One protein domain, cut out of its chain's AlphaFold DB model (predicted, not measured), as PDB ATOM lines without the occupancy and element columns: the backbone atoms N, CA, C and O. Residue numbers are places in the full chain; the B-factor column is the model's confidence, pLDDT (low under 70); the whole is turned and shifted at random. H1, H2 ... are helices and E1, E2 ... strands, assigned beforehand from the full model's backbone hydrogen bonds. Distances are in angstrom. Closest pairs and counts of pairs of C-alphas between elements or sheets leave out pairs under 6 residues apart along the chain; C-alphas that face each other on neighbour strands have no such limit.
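What this domain is: This is residues 180 to 210 and 218 to 240 of the 373 residues of an uncharacterized protein of Acidobacteria bacterium (UniProt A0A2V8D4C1). A narrow ribbon of two antiparallel strands, E1 and E2, has the short helix H1 at one end, in the turn that joins the strands. Beyond the ribbon the model is mostly loop, with the very short helix H2 near Ile 202 of E2 and a tail of residues 234 to 240 after it. The printed part has 54 residues, with E1, H1, E2 and H2 in this order along the chain; the sheet's order is E1 - E2. The class is mixed, helices and strands, though under half of the residues are in named elements. The whole is loose, with a radius of gyration of the C-alphas of 14.3 A, and elongated, spanning 45 by 24 by 15 A.

How they stand to each other: The sheet consists of E1, residues 180 to 185, and E2, residues 198 to 204. They are antiparallel neighbours, with 160 degrees between their N-to-C directions. The C-alphas of Leu 182 and Ala 201 face each other at 5.1 A. Across the pair, N 182 and O 201 are 2.8 A apart and N 199 and O 184 are 2.8 A apart, both within hydrogen-bond range. H1, residues 187 to 193, comes closest to E2 with the C-alphas of Thr 190 and His 198, 7.8 A apart. The closest C-alphas of E2 and H2, residues 230 to 233, are those of Ile 202 and Met 230, at 6.6 A. H2 is apart from E1 and from H1. In H1 every O i to N i+4 pair is within hydrogen-bond range; H2, four residues, is too short for such a pair, and its one O i to N i+3 pair is within range.

Where its parts are: E1 measures 16.3 A from first to last C-alpha and begins at C-alpha 180, (33.812, -37.278, 42.689). E2 measures 19.6 A and ends at C-alpha 204, (33.379, -38.701, 49.132). H1 measures 9.9 A and H2 5.3 A; H2 ends at C-alpha 233, (43.275, -43.430, 51.056).

The domain as a whole: The two C-alphas farthest apart are those of Gly 194 and Pro 240, at 45.4 A. Residues 211 to 217 are not printed, and C-alphas 210 and 218 are 16.1 A apart across this cut. The link from E2 to H2 runs across the cut; the links from E1 to H1 and from H1 to E2 are tight. Residues 218 to 229 have no named element, and their C-alphas lie 9 to 16 A from the mean of the C-alphas. The mean pLDDT of the printed part is 88.4, and no printed residue is under 70.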
ATOM      1  N   LYS A 180      33.676 -38.293  43.744       92.56
ATOM      2  CA  LYS A 180      33.812 -37.278  42.689       92.56
ATOM      3  C   LYS A 180      35.238 -36.758  42.608       92.56
ATOM      4  O   LYS A 180      35.840 -36.462  43.639       92.56
ATOM      5  N   TYR A 181      35.746 -36.599  41.394       92.06
ATOM      6  CA  TYR A 181      37.062 -36.047  41.103       92.06
ATOM      7  C   TYR A 181      36.900 -34.666  40.482       92.06
ATOM      8  O   TYR A 181      36.399 -34.503  39.373       92.06
ATOM      9  N   LEU A 182      37.325 -33.646  41.217       90.44
ATOM     10  CA  LEU A 182      37.192 -32.257  40.811       90.44
ATOM     11  C   LEU A 182      38.558 -31.689  40.457       90.44
ATOM     12  O   LEU A 182      39.536 -31.885  41.179       90.44
ATOM     13  N   ARG A 183      38.599 -30.910  39.379       89.50
ATOM     14  CA  ARG A 183      39.717 -30.031  39.048       89.50
ATOM     15  C   ARG A 183      39.158 -28.660  38.719       89.50
ATOM     16  O   ARG A 183      38.427 -28.507  37.747       89.50
ATOM     17  N   VAL A 184      39.489 -27.671  39.539       92.50
ATOM     18  CA  VAL A 184      38.935 -26.320  39.421       92.50
ATOM     19  C   VAL A 184      40.077 -25.319  39.402       92.50
ATOM     20  O   VAL A 184      40.986 -25.395  40.230       92.50
ATOM     21  N   GLN A 185      40.052 -24.382  38.457       95.31
ATOM     22  CA  GLN A 185      41.000 -23.273  38.468       95.31
ATOM     23  C   GLN A 185      40.753 -22.400  39.704       95.31
ATOM     24  O   GLN A 185      39.614 -22.087  40.040       95.31
ATOM     25  N   ASN A 186      41.821 -22.006  40.390       96.44
ATOM     26  CA  ASN A 186      41.732 -21.148  41.561       96.44
ATOM     27  C   ASN A 186      42.253 -19.749  41.230       96.44
ATOM     28  O   ASN A 186      43.447 -19.574  40.988       96.44
ATOM     29  N   ASP A 187      41.376 -18.749  41.269       97.56
ATOM     30  CA  ASP A 187      41.720 -17.374  40.889       97.56
ATOM     31  C   ASP A 187      42.771 -16.743  41.807       97.56
ATOM     32  O   ASP A 187      43.651 -16.019  41.343       97.56
ATOM     33  N   ARG A 188      42.726 -17.039  43.114       97.44
ATOM     34  CA  ARG A 188      43.685 -16.484  44.087       97.44
ATOM     35  C   ARG A 188      45.088 -17.032  43.850       97.44
ATOM     36  O   ARG A 188      46.040 -16.259  43.812       97.44
ATOM     37  N   LEU A 189      45.206 -18.345  43.651       96.19
ATOM     38  CA  LEU A 189      46.474 -18.989  43.311       96.19
ATOM     39  C   LEU A 189      46.949 -18.560  41.926       96.19
ATOM     40  O   LEU A 189      48.123 -18.257  41.767       96.19
ATOM     41  N   THR A 190      46.046 -18.471  40.950       96.38
ATOM     42  CA  THR A 190      46.376 -18.039  39.588       96.38
ATOM     43  C   THR A 190      46.968 -16.635  39.589       96.38
ATOM     44  O   THR A 190      48.034 -16.402  39.022       96.38
ATOM     45  N   LYS A 191      46.325 -15.708  40.310       97.12
ATOM     46  CA  LYS A 191      46.837 -14.354  40.514       97.12
ATOM     47  C   LYS A 191      48.186 -14.366  41.228       97.12
ATOM     48  O   LYS A 191      49.097 -13.676  40.791       97.12
ATOM     49  N   PHE A 192      48.314 -15.121  42.320       97.62
ATOM     50  CA  PHE A 192      49.541 -15.149  43.113       97.62
ATOM     51  C   PHE A 192      50.736 -15.707  42.339       97.62
ATOM     52  O   PHE A 192      51.817 -15.143  42.435       97.62
ATOM     53  N   TRP A 193      50.551 -16.785  41.578       96.19
ATOM     54  CA  TRP A 193      51.621 -17.460  40.839       96.19
ATOM     55  C   TRP A 193      51.872 -16.878  39.440       96.19
ATOM     56  O   TRP A 193      52.816 -17.304  38.776       96.19
ATOM     57  N   GLY A 194      51.033 -15.940  38.987       93.94
ATOM     58  CA  GLY A 194      51.164 -15.283  37.683       93.94
ATOM     59  C   GLY A 194      50.828 -16.180  36.488       93.94
ATOM     60  O   GLY A 194      51.221 -15.880  35.364       93.94
ATOM     61  N   ARG A 195      50.129 -17.298  36.712       93.69
ATOM     62  CA  ARG A 195      49.795 -18.306  35.691       93.69
ATOM     63  C   ARG A 195      48.584 -19.136  36.113       93.69
ATOM     64  O   ARG A 195      48.312 -19.186  37.309       93.69
ATOM     65  N   PRO A 196      47.886 -19.839  35.201       94.56
ATOM     66  CA  PRO A 196      46.758 -20.694  35.568       94.56
ATOM     67  C   PRO A 196      47.143 -21.760  36.601       94.56
ATOM     68  O   PRO A 196      47.978 -22.624  36.335       94.56
ATOM     69  N   MET A 197      46.504 -21.717  37.768       94.56
ATOM     70  CA  MET A 197      46.697 -22.679  38.854       94.56
ATOM     71  C   MET A 197      45.385 -23.375  39.179       94.56
ATOM     72  O   MET A 197      44.337 -22.737  39.279       94.56
ATOM     73  N   HIS A 198      45.449 -24.689  39.376       91.94
ATOM     74  CA  HIS A 198      44.282 -25.530  39.613       91.94
ATOM     75  C   HIS A 198      44.380 -26.208  40.974       91.94
ATOM     76  O   HIS A 198      45.463 -26.598  41.403       91.94
ATOM     77  N   LEU A 199      43.235 -26.373  41.627       89.56
ATOM     78  CA  LEU A 199      43.073 -27.245  42.779       89.56
ATOM     79  C   LEU A 199      42.398 -28.537  42.330       89.56
ATOM     80  O   LEU A 199      41.406 -28.507  41.597       89.56
ATOM     81  N   GLY A 200      42.953 -29.658  42.779       87.88
ATOM     82  CA  GLY A 200      42.312 -30.963  42.710       87.88
ATOM     83  C   GLY A 200      41.604 -31.274  44.025       87.88
ATOM     84  O   GLY A 200      42.112 -30.920  45.089       87.88
ATOM     85  N   ALA A 201      40.454 -31.937  43.962       90.12
ATOM     86  CA  ALA A 201      39.794 -32.492  45.138       90.12
ATOM     87  C   ALA A 201      39.160 -33.848  44.815       90.12
ATOM     88  O   ALA A 201      38.585 -34.035  43.743       90.12
ATOM     89  N   ILE A 202      39.243 -34.768  45.773       91.81
ATOM     90  CA  ILE A 202      38.517 -36.036  45.772       91.81
ATOM     91  C   ILE A 202      37.419 -35.896  46.821       91.81
ATOM     92  O   ILE A 202      37.705 -35.642  47.990       91.81
ATOM     93  N   VAL A 203      36.163 -36.003  46.403       92.62
ATOM     94  CA  VAL A 203      35.003 -35.805  47.277       92.62
ATOM     95  C   VAL A 203      34.307 -37.138  47.481       92.62
ATOM     96  O   VAL A 203      33.791 -37.710  46.525       92.62
ATOM     97  N   LEU A 204      34.260 -37.608  48.727       92.25
ATOM     98  CA  LEU A 204      33.379 -38.701  49.132       92.25
ATOM     99  C   LEU A 204      32.050 -38.124  49.612       92.25
ATOM    100  O   LEU A 204      31.983 -37.391  50.597       92.25
ATOM    101  N   LEU A 205      30.996 -38.466  48.888       92.88
ATOM    102  CA  LEU A 205      29.624 -38.118  49.191       92.88
ATOM    103  C   LEU A 205      29.036 -39.135  50.179       92.88
ATOM    104  O   LEU A 205      29.291 -40.337  50.062       92.88
ATOM    105  N   PRO A 206      28.214 -38.679  51.137       89.44
ATOM    106  CA  PRO A 206      27.528 -39.567  52.062       89.44
ATOM    107  C   PRO A 206      26.530 -40.463  51.320       89.44
ATOM    108  O   PRO A 206      26.023 -40.136  50.242       89.44
ATOM    109  N   SER A 207      26.200 -41.597  51.935       84.75
ATOM    110  CA  SER A 207      25.157 -42.477  51.410       84.75
ATOM    111  C   SER A 207      23.821 -41.731  51.282       84.75
ATOM    112  O   SER A 207      23.423 -40.992  52.184       84.75
ATOM    113  N   GLY A 208      23.136 -41.918  50.150       85.12
ATOM    114  CA  GLY A 208      21.854 -41.272  49.854       85.12
ATOM    115  C   GLY A 208      21.939 -39.793  49.463       85.12
ATOM    116  O   GLY A 208      20.898 -39.140  49.421       85.12
ATOM    117  N   TRP A 209      23.131 -39.256  49.169       90.25
ATOM    118  CA  TRP A 209      23.314 -37.861  48.738       90.25
ATOM    119  C   TRP A 209      22.379 -37.450  47.590       90.25
ATOM    120  O   TRP A 209      21.770 -36.385  47.626       90.25
ATOM    121  N   ASP A 210      22.226 -38.313  46.584       89.56
ATOM    122  CA  ASP A 210      21.387 -38.075  45.408       89.56
ATOM    123  C   ASP A 210      19.882 -38.098  45.712       89.56
ATOM    124  O   ASP A 210      19.098 -37.481  44.993       89.56
ATOM    125  N   PRO A 218      28.013 -32.556  57.581       88.12
ATOM    126  CA  PRO A 218      29.255 -31.901  57.965       88.12
ATOM    127  C   PRO A 218      30.303 -32.054  56.854       88.12
ATOM    128  O   PRO A 218      30.368 -33.086  56.187       88.12
ATOM    129  N   LEU A 219      31.140 -31.029  56.674       89.94
ATOM    130  CA  LEU A 219      32.292 -31.078  55.775       89.94
ATOM    131  C   LEU A 219      33.549 -31.410  56.580       89.94
ATOM    132  O   LEU A 219      33.932 -30.651  57.468       89.94
ATOM    133  N   LEU A 220      34.209 -32.510  56.225       89.69
ATOM    134  CA  LEU A 220      35.559 -32.822  56.680       89.69
ATOM    135  C   LEU A 220      36.528 -32.553  55.531       89.69
ATOM    136  O   LEU A 220      36.381 -33.109  54.445       89.69
ATOM    137  N   VAL A 221      37.517 -31.695  55.774       89.06
ATOM    138  CA  VAL A 221      38.584 -31.406  54.811       89.06
ATOM    139  C   VAL A 221      39.855 -32.097  55.283       89.06
ATOM    140  O   VAL A 221      40.376 -31.775  56.348       89.06
ATOM    141  N   HIS A 222      40.349 -33.038  54.483       84.81
ATOM    142  CA  HIS A 222      41.606 -33.740  54.718       84.81
ATOM    143  C   HIS A 222      42.647 -33.275  53.698       84.81
ATOM    144  O   HIS A 222      42.467 -33.445  52.492       84.81
ATOM    145  N   HIS A 223      43.733 -32.668  54.177       82.69
ATOM    146  CA  HIS A 223      44.870 -32.301  53.337       82.69
ATOM    147  C   HIS A 223      45.823 -33.503  53.263       82.69
ATOM    148  O   HIS A 223      46.738 -33.626  54.072       82.69
ATOM    149  N   GLY A 224      45.555 -34.422  52.331       73.50
ATOM    150  CA  GLY A 224      46.399 -35.598  52.096       73.50
ATOM    151  C   GLY A 224      47.728 -35.264  51.403       73.50
ATOM    152  O   GLY A 224      47.953 -34.136  50.967       73.50
ATOM    153  N   HIS A 225      48.604 -36.259  51.253       80.56
ATOM    154  CA  HIS A 225      49.908 -36.114  50.595       80.56
ATOM    155  C   HIS A 225      49.858 -36.689  49.167       80.56
ATOM    156  O   HIS A 225      50.445 -37.727  48.880       80.56
ATOM    157  N   PHE A 226      49.117 -36.004  48.288       79.12
ATOM    158  CA  PHE A 226      48.923 -36.357  46.869       79.12
ATOM    159  C   PHE A 226      48.190 -37.694  46.617       79.12
ATOM    160  O   PHE A 226      48.701 -38.547  45.887       79.12
ATOM    161  N   PRO A 227      46.984 -37.906  47.184       81.88
ATOM    162  CA  PRO A 227      46.221 -39.116  46.903       81.88
ATOM    163  C   PRO A 227      45.870 -39.186  45.415       81.88
ATOM    164  O   PRO A 227      45.305 -38.250  44.843       81.88
ATOM    165  N   ALA A 228      46.192 -40.315  44.788       82.38
ATOM    166  CA  ALA A 228      45.853 -40.545  43.391       82.38
ATOM    167  C   ALA A 228      44.361 -40.852  43.229       82.38
ATOM    168  O   ALA A 228      43.798 -40.539  42.188       82.38
ATOM    169  N   SER A 229      43.717 -41.469  44.226       86.81
ATOM    170  CA  SER A 229      42.290 -41.805  44.221       86.81
ATOM    171  C   SER A 229      41.737 -41.922  45.644       86.81
ATOM    172  O   SER A 229      42.492 -41.967  46.609       86.81
ATOM    173  N   MET A 230      40.417 -42.040  45.808       87.06
ATOM    174  CA  MET A 230      39.860 -42.320  47.141       87.06
ATOM    175  C   MET A 230      40.290 -43.706  47.657       87.06
ATOM    176  O   MET A 230      40.439 -43.918  48.857       87.06
ATOM    177  N   ALA A 231      40.582 -44.634  46.738       82.81
ATOM    178  CA  ALA A 231      41.100 -45.955  47.067       82.81
ATOM    179  C   ALA A 231      42.547 -45.940  47.573       82.81
ATOM    180  O   ALA A 231      42.897 -46.803  48.377       82.81
ATOM    181  N   SER A 232      43.376 -44.966  47.166       79.31
ATOM    182  CA  SER A 232      44.713 -44.815  47.759       79.31
ATOM    183  C   SER A 232      44.658 -44.391  49.228       79.31
ATOM    184  O   SER A 232      45.578 -44.712  49.970       79.31
ATOM    185  N   ASP A 233      43.553 -43.773  49.655       78.06
ATOM    186  CA  ASP A 233      43.275 -43.430  51.056       78.06
ATOM    187  C   ASP A 233      42.426 -44.510  51.767       78.06
ATOM    188  O   ASP A 233      41.843 -44.277  52.825       78.06
ATOM    189  N   GLY A 234      42.354 -45.721  51.199       77.56
ATOM    190  CA  GLY A 234      41.744 -46.897  51.829       77.56
ATOM    191  C   GLY A 234      40.229 -47.033  51.658       77.56
ATOM    192  O   GLY A 234      39.657 -48.031  52.099       77.56
ATOM    193  N   TRP A 235      39.561 -46.088  50.992       84.19
ATOM    194  CA  TRP A 235      38.127 -46.195  50.715       84.19
ATOM    195  C   TRP A 235      37.837 -47.168  49.572       84.19
ATOM    196  O   TRP A 235      38.498 -47.164  48.534       84.19
ATOM    197  N   ARG A 236      36.781 -47.968  49.711       81.19
ATOM    198  CA  ARG A 236      36.273 -48.824  48.638       81.19
ATOM    199  C   ARG A 236      34.755 -48.788  48.636       81.19
ATOM    200  O   ARG A 236      34.132 -48.829  49.691       81.19
ATOM    201  N   GLU A 237      34.168 -48.756  47.446       79.94
ATOM    202  CA  GLU A 237      32.714 -48.894  47.279       79.94
ATOM    203  C   GLU A 237      32.249 -50.341  47.436       79.94
ATOM    204  O   GLU A 237      31.096 -50.600  47.769       79.94
ATOM    205  N   THR A 238      33.155 -51.291  47.208       81.12
ATOM    206  CA  THR A 238      32.904 -52.715  47.379       81.12
ATOM    207  C   THR A 238      33.683 -53.254  48.579       81.12
ATOM    208  O   THR A 238      34.840 -52.870  48.791       81.12
ATOM    209  N   PRO A 239      33.084 -54.165  49.369       80.62
ATOM    210  CA  PRO A 239      33.819 -54.897  50.392       80.62
ATOM    211  C   PRO A 239      35.049 -55.604  49.800       80.62
ATOM    212  O   PRO A 239      35.023 -55.983  48.624       80.62
ATOM    213  N   PRO A 240      36.119 -55.813  50.589       78.62
ATOM    214  CA  PRO A 240      37.239 -56.637  50.157       78.62
ATOM    215  C   PRO A 240      36.755 -58.011  49.687       78.62
ATOM    216  O   PRO A 240      35.913 -58.638  50.331       78.62
TER     217      PRO A 240